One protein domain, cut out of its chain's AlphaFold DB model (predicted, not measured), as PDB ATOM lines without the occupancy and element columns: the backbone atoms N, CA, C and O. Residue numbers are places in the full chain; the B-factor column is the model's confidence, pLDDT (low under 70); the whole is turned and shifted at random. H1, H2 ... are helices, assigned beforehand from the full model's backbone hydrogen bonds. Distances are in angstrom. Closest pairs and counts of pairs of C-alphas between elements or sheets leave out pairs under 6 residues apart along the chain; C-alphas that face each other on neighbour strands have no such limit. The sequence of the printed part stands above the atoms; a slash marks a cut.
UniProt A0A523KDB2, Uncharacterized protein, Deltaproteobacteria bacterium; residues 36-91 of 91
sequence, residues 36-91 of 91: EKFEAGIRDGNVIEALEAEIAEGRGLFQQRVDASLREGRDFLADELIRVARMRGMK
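This is residues 36 to 91 of the 91 residues of an uncharacterized protein of Deltaproteobacteria bacterium (UniProt A0A523KDB2). A long helix, H5, makes one side of an elongated model, and the chain reaches it by running out along the other side through H1, H2 and H3 and folding back past the small helix H4. H1, H2 and part of H3 pack on H5, while residues 64 to 70 stick out at the turning end. The printed part has 56 residues with five named helices, H1 to H5 in that order, and no named strand; the class is all helix. It is only just loose, close to compact, with a radius of gyration of the C-alphas of 12.3 A and spans of 36 by 19 by 13 A.

H5, residues 76 to 89, is 19.8 A long, from C-alpha 76 at (-11.864, 13.703, 37.994) to C-alpha 89 at (-22.302, 24.158, 51.194). H3, residues 52 to 63, measures 16.1 A. H1, residues 36 to 44, measures 12.1 A and begins with C-alpha 36 at (-13.292, 18.614, 59.744). H2, residues 47 to 50, measures 4.9 A, and H4, residues 68 to 71, 5.1 A.

H5 is the hub, touching three helices. With residues 85 to 89 alone it touches H1, about perpendicular at 76 degrees; the closest C-alphas, of Ile 42 and Ala 85, are 5.8 A apart. H2 touches H5, closest at the C-alphas of Ile 48 and Ala 78, 6.8 A. Residues 55 to 59 of H3 touch residues 77 to 78 of H5, closest at the C-alphas of Ile 55 and Leu 77, 7.0 A; the two helices run opposite ways at a steep tilt of 47 degrees. H1 touches H2, closest at the C-alphas of Gly 41 and Val 47, 3.7 A. H1 and H3 are apart. H4 meets H3 and H5 only through their links. Every O i to N i+4 pair is within hydrogen-bond range in H1, H3 and H5; H2 and H4 are too short for such a pair, and their single O i to N i+3 pair is within range in H4 but not in H2.

The C-alphas farthest apart, of Ser 69 and Lys 91, are 37.1 A apart. The printed part has no cut, and its four links are tight. Mean pLDDT of the printed part is 90.4; residues 90 to 91 are under 70.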
ATOM      1  N   GLU A  36     -13.691  17.294  59.236       95.31
ATOM      2  CA  GLU A  36     -13.292  18.614  59.744       95.31
ATOM      3  C   GLU A  36     -12.557  19.449  58.686       95.31
ATOM      4  O   GLU A  36     -12.882  20.620  58.481       95.31
ATOM      5  N   LYS A  37     -11.599  18.840  57.972       95.06
ATOM      6  CA  LYS A  37     -10.868  19.495  56.874       95.06
ATOM      7  C   LYS A  37     -11.789  19.820  55.708       95.06
ATOM      8  O   LYS A  37     -11.678  20.895  55.127       95.06
ATOM      9  N   PHE A  38     -12.711  18.917  55.379       94.88
ATOM     10  CA  PHE A  38     -13.674  19.134  54.309       94.88
ATOM     11  C   PHE A  38     -14.636  20.280  54.642       94.88
ATOM     12  O   PHE A  38     -14.864  21.152  53.809       94.88
ATOM     13  N   GLU A  39     -15.161  20.334  55.869       94.12
ATOM     14  CA  GLU A  39     -16.040  21.415  56.323       94.12
ATOM     15  C   GLU A  39     -15.317  22.762  56.424       94.12
ATOM     16  O   GLU A  39     -15.882  23.783  56.028       94.12
ATOM     17  N   ALA A  40     -14.075  22.785  56.917       93.88
ATOM     18  CA  ALA A  40     -13.234  23.981  56.878       93.88
ATOM     19  C   ALA A  40     -12.989  24.422  55.428       93.88
ATOM     20  O   ALA A  40     -13.264  25.561  55.075       93.88
ATOM     21  N   GLY A  41     -12.616  23.486  54.555       94.38
ATOM     22  CA  GLY A  41     -12.380  23.737  53.139       94.38
ATOM     23  C   GLY A  41     -13.594  24.288  52.387       94.38
ATOM     24  O   GLY A  41     -13.454  25.146  51.519       94.38
ATOM     25  N   ILE A  42     -14.805  23.830  52.724       94.25
ATOM     26  CA  ILE A  42     -16.050  24.395  52.185       94.25
ATOM     27  C   ILE A  42     -16.256  25.826  52.686       94.25
ATOM     28  O   ILE A  42     -16.608  26.702  51.898       94.25
ATOM     29  N   ARG A  43     -16.053  26.063  53.986       92.81
ATOM     30  CA  ARG A  43     -16.285  27.360  54.635       92.81
ATOM     31  C   ARG A  43     -15.327  28.439  54.137       92.81
ATOM     32  O   ARG A  43     -15.761  29.553  53.866       92.81
ATOM     33  N   ASP A  44     -14.051  28.093  54.019       93.38
ATOM     34  CA  ASP A  44     -12.978  28.972  53.555       93.38
ATOM     35  C   ASP A  44     -12.887  29.022  52.018       93.38
ATOM     36  O   ASP A  44     -12.179  29.856  51.456       93.38
ATOM     37  N   GLY A  45     -13.628  28.157  51.314       92.00
ATOM     38  CA  GLY A  45     -13.648  28.101  49.852       92.00
ATOM     39  C   GLY A  45     -12.383  27.504  49.225       92.00
ATOM     40  O   GLY A  45     -12.165  27.673  48.029       92.00
ATOM     41  N   ASN A  46     -11.568  26.792  50.006       94.44
ATOM     42  CA  ASN A  46     -10.265  26.241  49.619       94.44
ATOM     43  C   ASN A  46     -10.194  24.708  49.766       94.44
ATOM     44  O   ASN A  46      -9.138  24.147  50.039       94.44
ATOM     45  N   VAL A  47     -11.313  24.003  49.559       94.38
ATOM     46  CA  VAL A  47     -11.435  22.543  49.767       94.38
ATOM     47  C   VAL A  47     -10.366  21.693  49.069       94.38
ATOM     48  O   VAL A  47      -9.994  20.644  49.584       94.38
ATOM     49  N   ILE A  48      -9.859  22.142  47.917       94.50
ATOM     50  CA  ILE A  48      -8.796  21.450  47.175       94.50
ATOM     51  C   ILE A  48      -7.463  21.549  47.917       94.50
ATOM     52  O   ILE A  48      -6.769  20.550  48.058       94.50
ATOM     53  N   GLU A  49      -7.129  22.738  48.417       95.50
ATOM     54  CA  GLU A  49      -5.906  22.985  49.185       95.50
ATOM     55  C   GLU A  49      -5.998  22.331  50.571       95.50
ATOM     56  O   GLU A  49      -5.055  21.693  51.029       95.50
ATOM     57  N   ALA A  50      -7.167  22.414  51.217       95.38
ATOM     58  CA  ALA A  50      -7.412  21.831  52.536       95.38
ATOM     59  C   ALA A  50      -7.276  20.296  52.572       95.38
ATOM     60  O   ALA A  50      -7.019  19.730  53.636       95.38
ATOM     61  N   LEU A  51      -7.456  19.630  51.426       96.06
ATOM     62  CA  LEU A  51      -7.374  18.175  51.259       96.06
ATOM     63  C   LEU A  51      -6.296  17.767  50.248       96.06
ATOM     64  O   LEU A  51      -6.399  16.710  49.625       96.06
ATOM     65  N   GLU A  52      -5.276  18.601  50.038       95.88
ATOM     66  CA  GLU A  52      -4.256  18.357  49.014       95.88
ATOM     67  C   GLU A  52      -3.583  16.986  49.176       95.88
ATOM     68  O   GLU A  52      -3.428  16.255  48.192       95.88
ATOM     69  N   ALA A  53      -3.226  16.608  50.407       95.62
ATOM     70  CA  ALA A  53      -2.549  15.344  50.688       95.62
ATOM     71  C   ALA A  53      -3.447  14.139  50.363       95.62
ATOM     72  O   ALA A  53      -3.038  13.212  49.669       95.62
ATOM     73  N   GLU A  54      -4.702  14.202  50.780       96.44
ATOM     74  CA  GLU A  54      -5.716  13.173  50.597       96.44
ATOM     75  C   GLU A  54      -6.079  13.015  49.118       96.44
ATOM     76  O   GLU A  54      -6.232  11.902  48.607       96.44
ATOM     77  N   ILE A  55      -6.166  14.131  48.390       95.19
ATOM     78  CA  ILE A  55      -6.345  14.126  46.941       95.19
ATOM     79  C   ILE A  55      -5.111  13.519  46.272       95.19
ATOM     80  O   ILE A  55      -5.271  12.731  45.344       95.19
ATOM     81  N   ALA A  56      -3.890  13.847  46.706       95.12
ATOM     82  CA  ALA A  56      -2.667  13.277  46.142       95.12
ATOM     83  C   ALA A  56      -2.611  11.749  46.316       95.12
ATOM     84  O   ALA A  56      -2.310  11.030  45.358       95.12
ATOM     85  N   GLU A  57      -2.989  11.235  47.487       95.12
ATOM     86  CA  GLU A  57      -3.137   9.794  47.723       95.12
ATOM     87  C   GLU A  57      -4.233   9.184  46.837       95.12
ATOM     88  O   GLU A  57      -4.012   8.184  46.143       95.12
ATOM     89  N   GLY A  58      -5.395   9.840  46.768       94.44
ATOM     90  CA  GLY A  58      -6.498   9.449  45.897       94.44
ATOM     91  C   GLY A  58      -6.097   9.391  44.421       94.44
ATOM     92  O   GLY A  58      -6.464   8.451  43.713       94.44
ATOM     93  N   ARG A  59      -5.288  10.346  43.944       94.00
ATOM     94  CA  ARG A  59      -4.734  10.352  42.582       94.00
ATOM     95  C   ARG A  59      -3.876   9.116  42.350       94.00
ATOM     96  O   ARG A  59      -3.984   8.522  41.283       94.00
ATOM     97  N   GLY A  60      -3.067   8.705  43.323       93.69
ATOM     98  CA  GLY A  60      -2.269   7.482  43.231       93.69
ATOM     99  C   GLY A  60      -3.132   6.233  43.026       93.69
ATOM    100  O   GLY A  60      -2.832   5.408  42.163       93.69
ATOM    101  N   LEU A  61      -4.243   6.112  43.759       92.69
ATOM    102  CA  LEU A  61      -5.205   5.010  43.600       92.69
ATOM    103  C   LEU A  61      -5.958   5.080  42.265       92.69
ATOM    104  O   LEU A  61      -6.212   4.057  41.626       92.69
ATOM    105  N   PHE A  62      -6.306   6.289  41.834       93.75
ATOM    106  CA  PHE A  62      -7.012   6.533  40.584       93.75
ATOM    107  C   PHE A  62      -6.162   6.164  39.364       93.75
ATOM    108  O   PHE A  62      -6.624   5.459  38.470       93.75
ATOM    109  N   GLN A  63      -4.893   6.576  39.354       92.44
ATOM    110  CA  GLN A  63      -3.946   6.321  38.265       92.44
ATOM    111  C   GLN A  63      -3.657   4.832  38.049       92.44
ATOM    112  O   GLN A  63      -3.349   4.432  36.932       92.44
ATOM    113  N   GLN A  64      -3.788   4.006  39.089       92.25
ATOM    114  CA  GLN A  64      -3.630   2.552  38.977       92.25
ATOM    115  C   GLN A  64      -4.777   1.877  38.212       92.25
ATOM    116  O   GLN A  64      -4.625   0.740  37.772       92.25
ATOM    117  N   ARG A  65      -5.934   2.539  38.083       89.62
ATOM    118  CA  ARG A  65      -7.136   1.970  37.450       89.62
ATOM    119  C   ARG A  65      -7.623   2.730  36.223       89.62
ATOM    120  O   ARG A  65      -8.460   2.200  35.499       89.62
ATOM    121  N   VAL A  66      -7.143   3.954  36.011       89.56
ATOM    122  CA  VAL A  66      -7.574   4.824  34.915       89.56
ATOM    123  C   VAL A  66      -6.397   5.145  34.007       89.56
ATOM    124  O   VAL A  66      -5.372   5.683  34.440       89.56
ATOM    125  N   ASP A  67      -6.588   4.833  32.728       87.19
ATOM    126  CA  ASP A  67      -5.612   5.042  31.667       87.19
ATOM    127  C   ASP A  67      -5.136   6.494  31.576       87.19
ATOM    128  O   ASP A  67      -5.884   7.438  31.848       87.19
ATOM    129  N   ALA A  68      -3.874   6.679  31.185       85.38
ATOM    130  CA  ALA A  68      -3.258   8.004  31.104       85.38
ATOM    131  C   ALA A  68      -4.020   8.940  30.159       85.38
ATOM    132  O   ALA A  68      -4.279  10.081  30.534       85.38
ATOM    133  N   SER A  69      -4.485   8.430  29.015       84.25
ATOM    134  CA  SER A  69      -5.214   9.212  28.011       84.25
ATOM    135  C   SER A  69      -6.499   9.854  28.544       84.25
ATOM    136  O   SER A  69      -6.875  10.930  28.094       84.25
ATOM    137  N   LEU A  70      -7.167   9.242  29.533       82.38
ATOM    138  CA  LEU A  70      -8.343   9.848  30.176       82.38
ATOM    139  C   LEU A  70      -7.957  10.948  31.174       82.38
ATOM    140  O   LEU A  70      -8.739  11.864  31.418       82.38
ATOM    141  N   ARG A  71      -6.764  10.859  31.769       80.88
ATOM    142  CA  ARG A  71      -6.287  11.771  32.819       80.88
ATOM    143  C   ARG A  71      -5.736  13.084  32.270       80.88
ATOM    144  O   ARG A  71      -5.723  14.068  32.997       80.88
ATOM    145  N   GLU A  72      -5.300  13.110  31.014       78.31
ATOM    146  CA  GLU A  72      -4.729  14.314  30.391       78.31
ATOM    147  C   GLU A  72      -5.773  15.410  30.119       78.31
ATOM    148  O   GLU A  72      -5.424  16.586  30.058       78.31
ATOM    149  N   GLY A  73      -7.056  15.048  30.000       73.31
ATOM    150  CA  GLY A  73      -8.134  15.993  29.686       73.31
ATOM    151  C   GLY A  73      -8.940  16.505  30.884       73.31
ATOM    152  O   GLY A  73      -9.650  17.502  30.746       73.31
ATOM    153  N   ARG A  74      -8.887  15.834  32.045       85.38
ATOM    154  CA  ARG A  74      -9.729  16.171  33.206       85.38
ATOM    155  C   ARG A  74      -9.164  15.630  34.515       85.38
ATOM    156  O   ARG A  74      -8.788  14.465  34.622       85.38
ATOM    157  N   ASP A  75      -9.245  16.456  35.551       90.62
ATOM    158  CA  ASP A  75      -9.018  16.034  36.928       90.62
ATOM    159  C   ASP A  75     -10.330  15.575  37.578       90.62
ATOM    160  O   ASP A  75     -11.084  16.368  38.141       90.62
ATOM    161  N   PHE A  76     -10.621  14.278  37.475       94.19
ATOM    162  CA  PHE A  76     -11.864  13.703  37.994       94.19
ATOM    163  C   PHE A  76     -12.019  13.863  39.512       94.19
ATOM    164  O   PHE A  76     -13.142  13.999  39.993       94.19
ATOM    165  N   LEU A  77     -10.916  13.835  40.269       94.94
ATOM    166  CA  LEU A  77     -10.966  13.940  41.728       94.94
ATOM    167  C   LEU A  77     -11.241  15.378  42.152       94.94
ATOM    168  O   LEU A  77     -12.115  15.600  42.986       94.94
ATOM    169  N   ALA A  78     -10.534  16.347  41.566       94.19
ATOM    170  CA  ALA A  78     -10.772  17.757  41.861       94.19
ATOM    171  C   ALA A  78     -12.199  18.180  41.483       94.19
ATOM    172  O   ALA A  78     -12.877  18.840  42.271       94.19
ATOM    173  N   ASP A  79     -12.672  17.764  40.306       94.50
ATOM    174  CA  ASP A  79     -14.018  18.086  39.832       94.50
ATOM    175  C   ASP A  79     -15.101  17.512  40.757       94.50
ATOM    176  O   ASP A  79     -16.003  18.234  41.194       94.50
ATOM    177  N   GLU A  80     -14.975  16.237  41.140       95.75
ATOM    178  CA  GLU A  80     -15.924  15.615  42.059       95.75
ATOM    179  C   GLU A  80     -15.841  16.230  43.464       95.75
ATOM    180  O   GLU A  80     -16.874  16.431  44.098       95.75
ATOM    181  N   LEU A  81     -14.655  16.613  43.947       94.38
ATOM    182  CA  LEU A  81     -14.522  17.271  45.248       94.38
ATOM    183  C   LEU A  81     -15.228  18.631  45.271       94.38
ATOM    184  O   LEU A  81     -15.989  18.911  46.198       94.38
ATOM    185  N   ILE A  82     -15.049  19.448  44.229       94.25
ATOM    186  CA  ILE A  82     -15.756  20.729  44.074       94.25
ATOM    187  C   ILE A  82     -17.266  20.493  43.985       94.25
ATOM    188  O   ILE A  82     -18.050  21.220  44.602       94.25
ATOM    189  N   ARG A  83     -17.695  19.467  43.245       94.50
ATOM    190  CA  ARG A  83     -19.106  19.086  43.133       94.50
ATOM    191  C   ARG A  83     -19.702  18.739  44.499       94.50
ATOM    192  O   ARG A  83     -20.757  19.268  44.848       94.50
ATOM    193  N   VAL A  84     -19.037  17.893  45.286       93.62
ATOM    194  CA  VAL A  84     -19.494  17.500  46.630       93.62
ATOM    195  C   VAL A  84     -19.475  18.691  47.588       93.62
ATOM    196  O   VAL A  84     -20.441  18.881  48.329       93.62
ATOM    197  N   ALA A  85     -18.443  19.534  47.529       92.69
ATOM    198  CA  ALA A  85     -18.346  20.753  48.326       92.69
ATOM    199  C   ALA A  85     -19.524  21.701  48.056       92.69
ATOM    200  O   ALA A  85     -20.175  22.161  48.993       92.69
ATOM    201  N   ARG A  86     -19.877  21.913  46.781       91.81
ATOM    202  CA  ARG A  86     -21.056  22.703  46.389       91.81
ATOM    203  C   ARG A  86     -22.353  22.099  46.917       91.81
ATOM    204  O   ARG A  86     -23.150  22.818  47.503       91.81
ATOM    205  N   MET A  87     -22.554  20.789  46.765       90.38
ATOM    206  CA  MET A  87     -23.766  20.124  47.264       90.38
ATOM    207  C   MET A  87     -23.929  20.256  48.785       90.38
ATOM    208  O   MET A  87     -25.055  20.309  49.274       90.38
ATOM    209  N   ARG A  88     -22.823  20.301  49.535       84.88
ATOM    210  CA  ARG A  88     -22.829  20.336  51.004       84.88
ATOM    211  C   ARG A  88     -22.820  21.757  51.584       84.88
ATOM    212  O   ARG A  88     -23.338  21.949  52.677       84.88
ATOM    213  N   GLY A  89     -22.286  22.733  50.846       74.56
ATOM    214  CA  GLY A  89     -22.302  24.158  51.194       74.56
ATOM    215  C   GLY A  89     -23.614  24.889  50.874       74.56
ATOM    216  O   GLY A  89     -23.802  26.011  51.325       74.56
ATOM    217  N   MET A  90     -24.542  24.273  50.129       63.03
ATOM    218  CA  MET A  90     -25.877  24.825  49.826       63.03
ATOM    219  C   MET A  90     -26.885  24.706  50.993       63.03
ATOM    220  O   MET A  90     -28.071  24.471  50.753       63.03
ATOM    221  N   LYS A  91     -26.447  24.838  52.249       49.50
ATOM    222  CA  LYS A  91     -27.325  24.736  53.425       49.50
ATOM    223  C   LYS A  91     -27.546  26.075  54.111       49.50
ATOM    224  O   LYS A  91     -26.550  26.804  54.297       49.50
TER     225      LYS A  91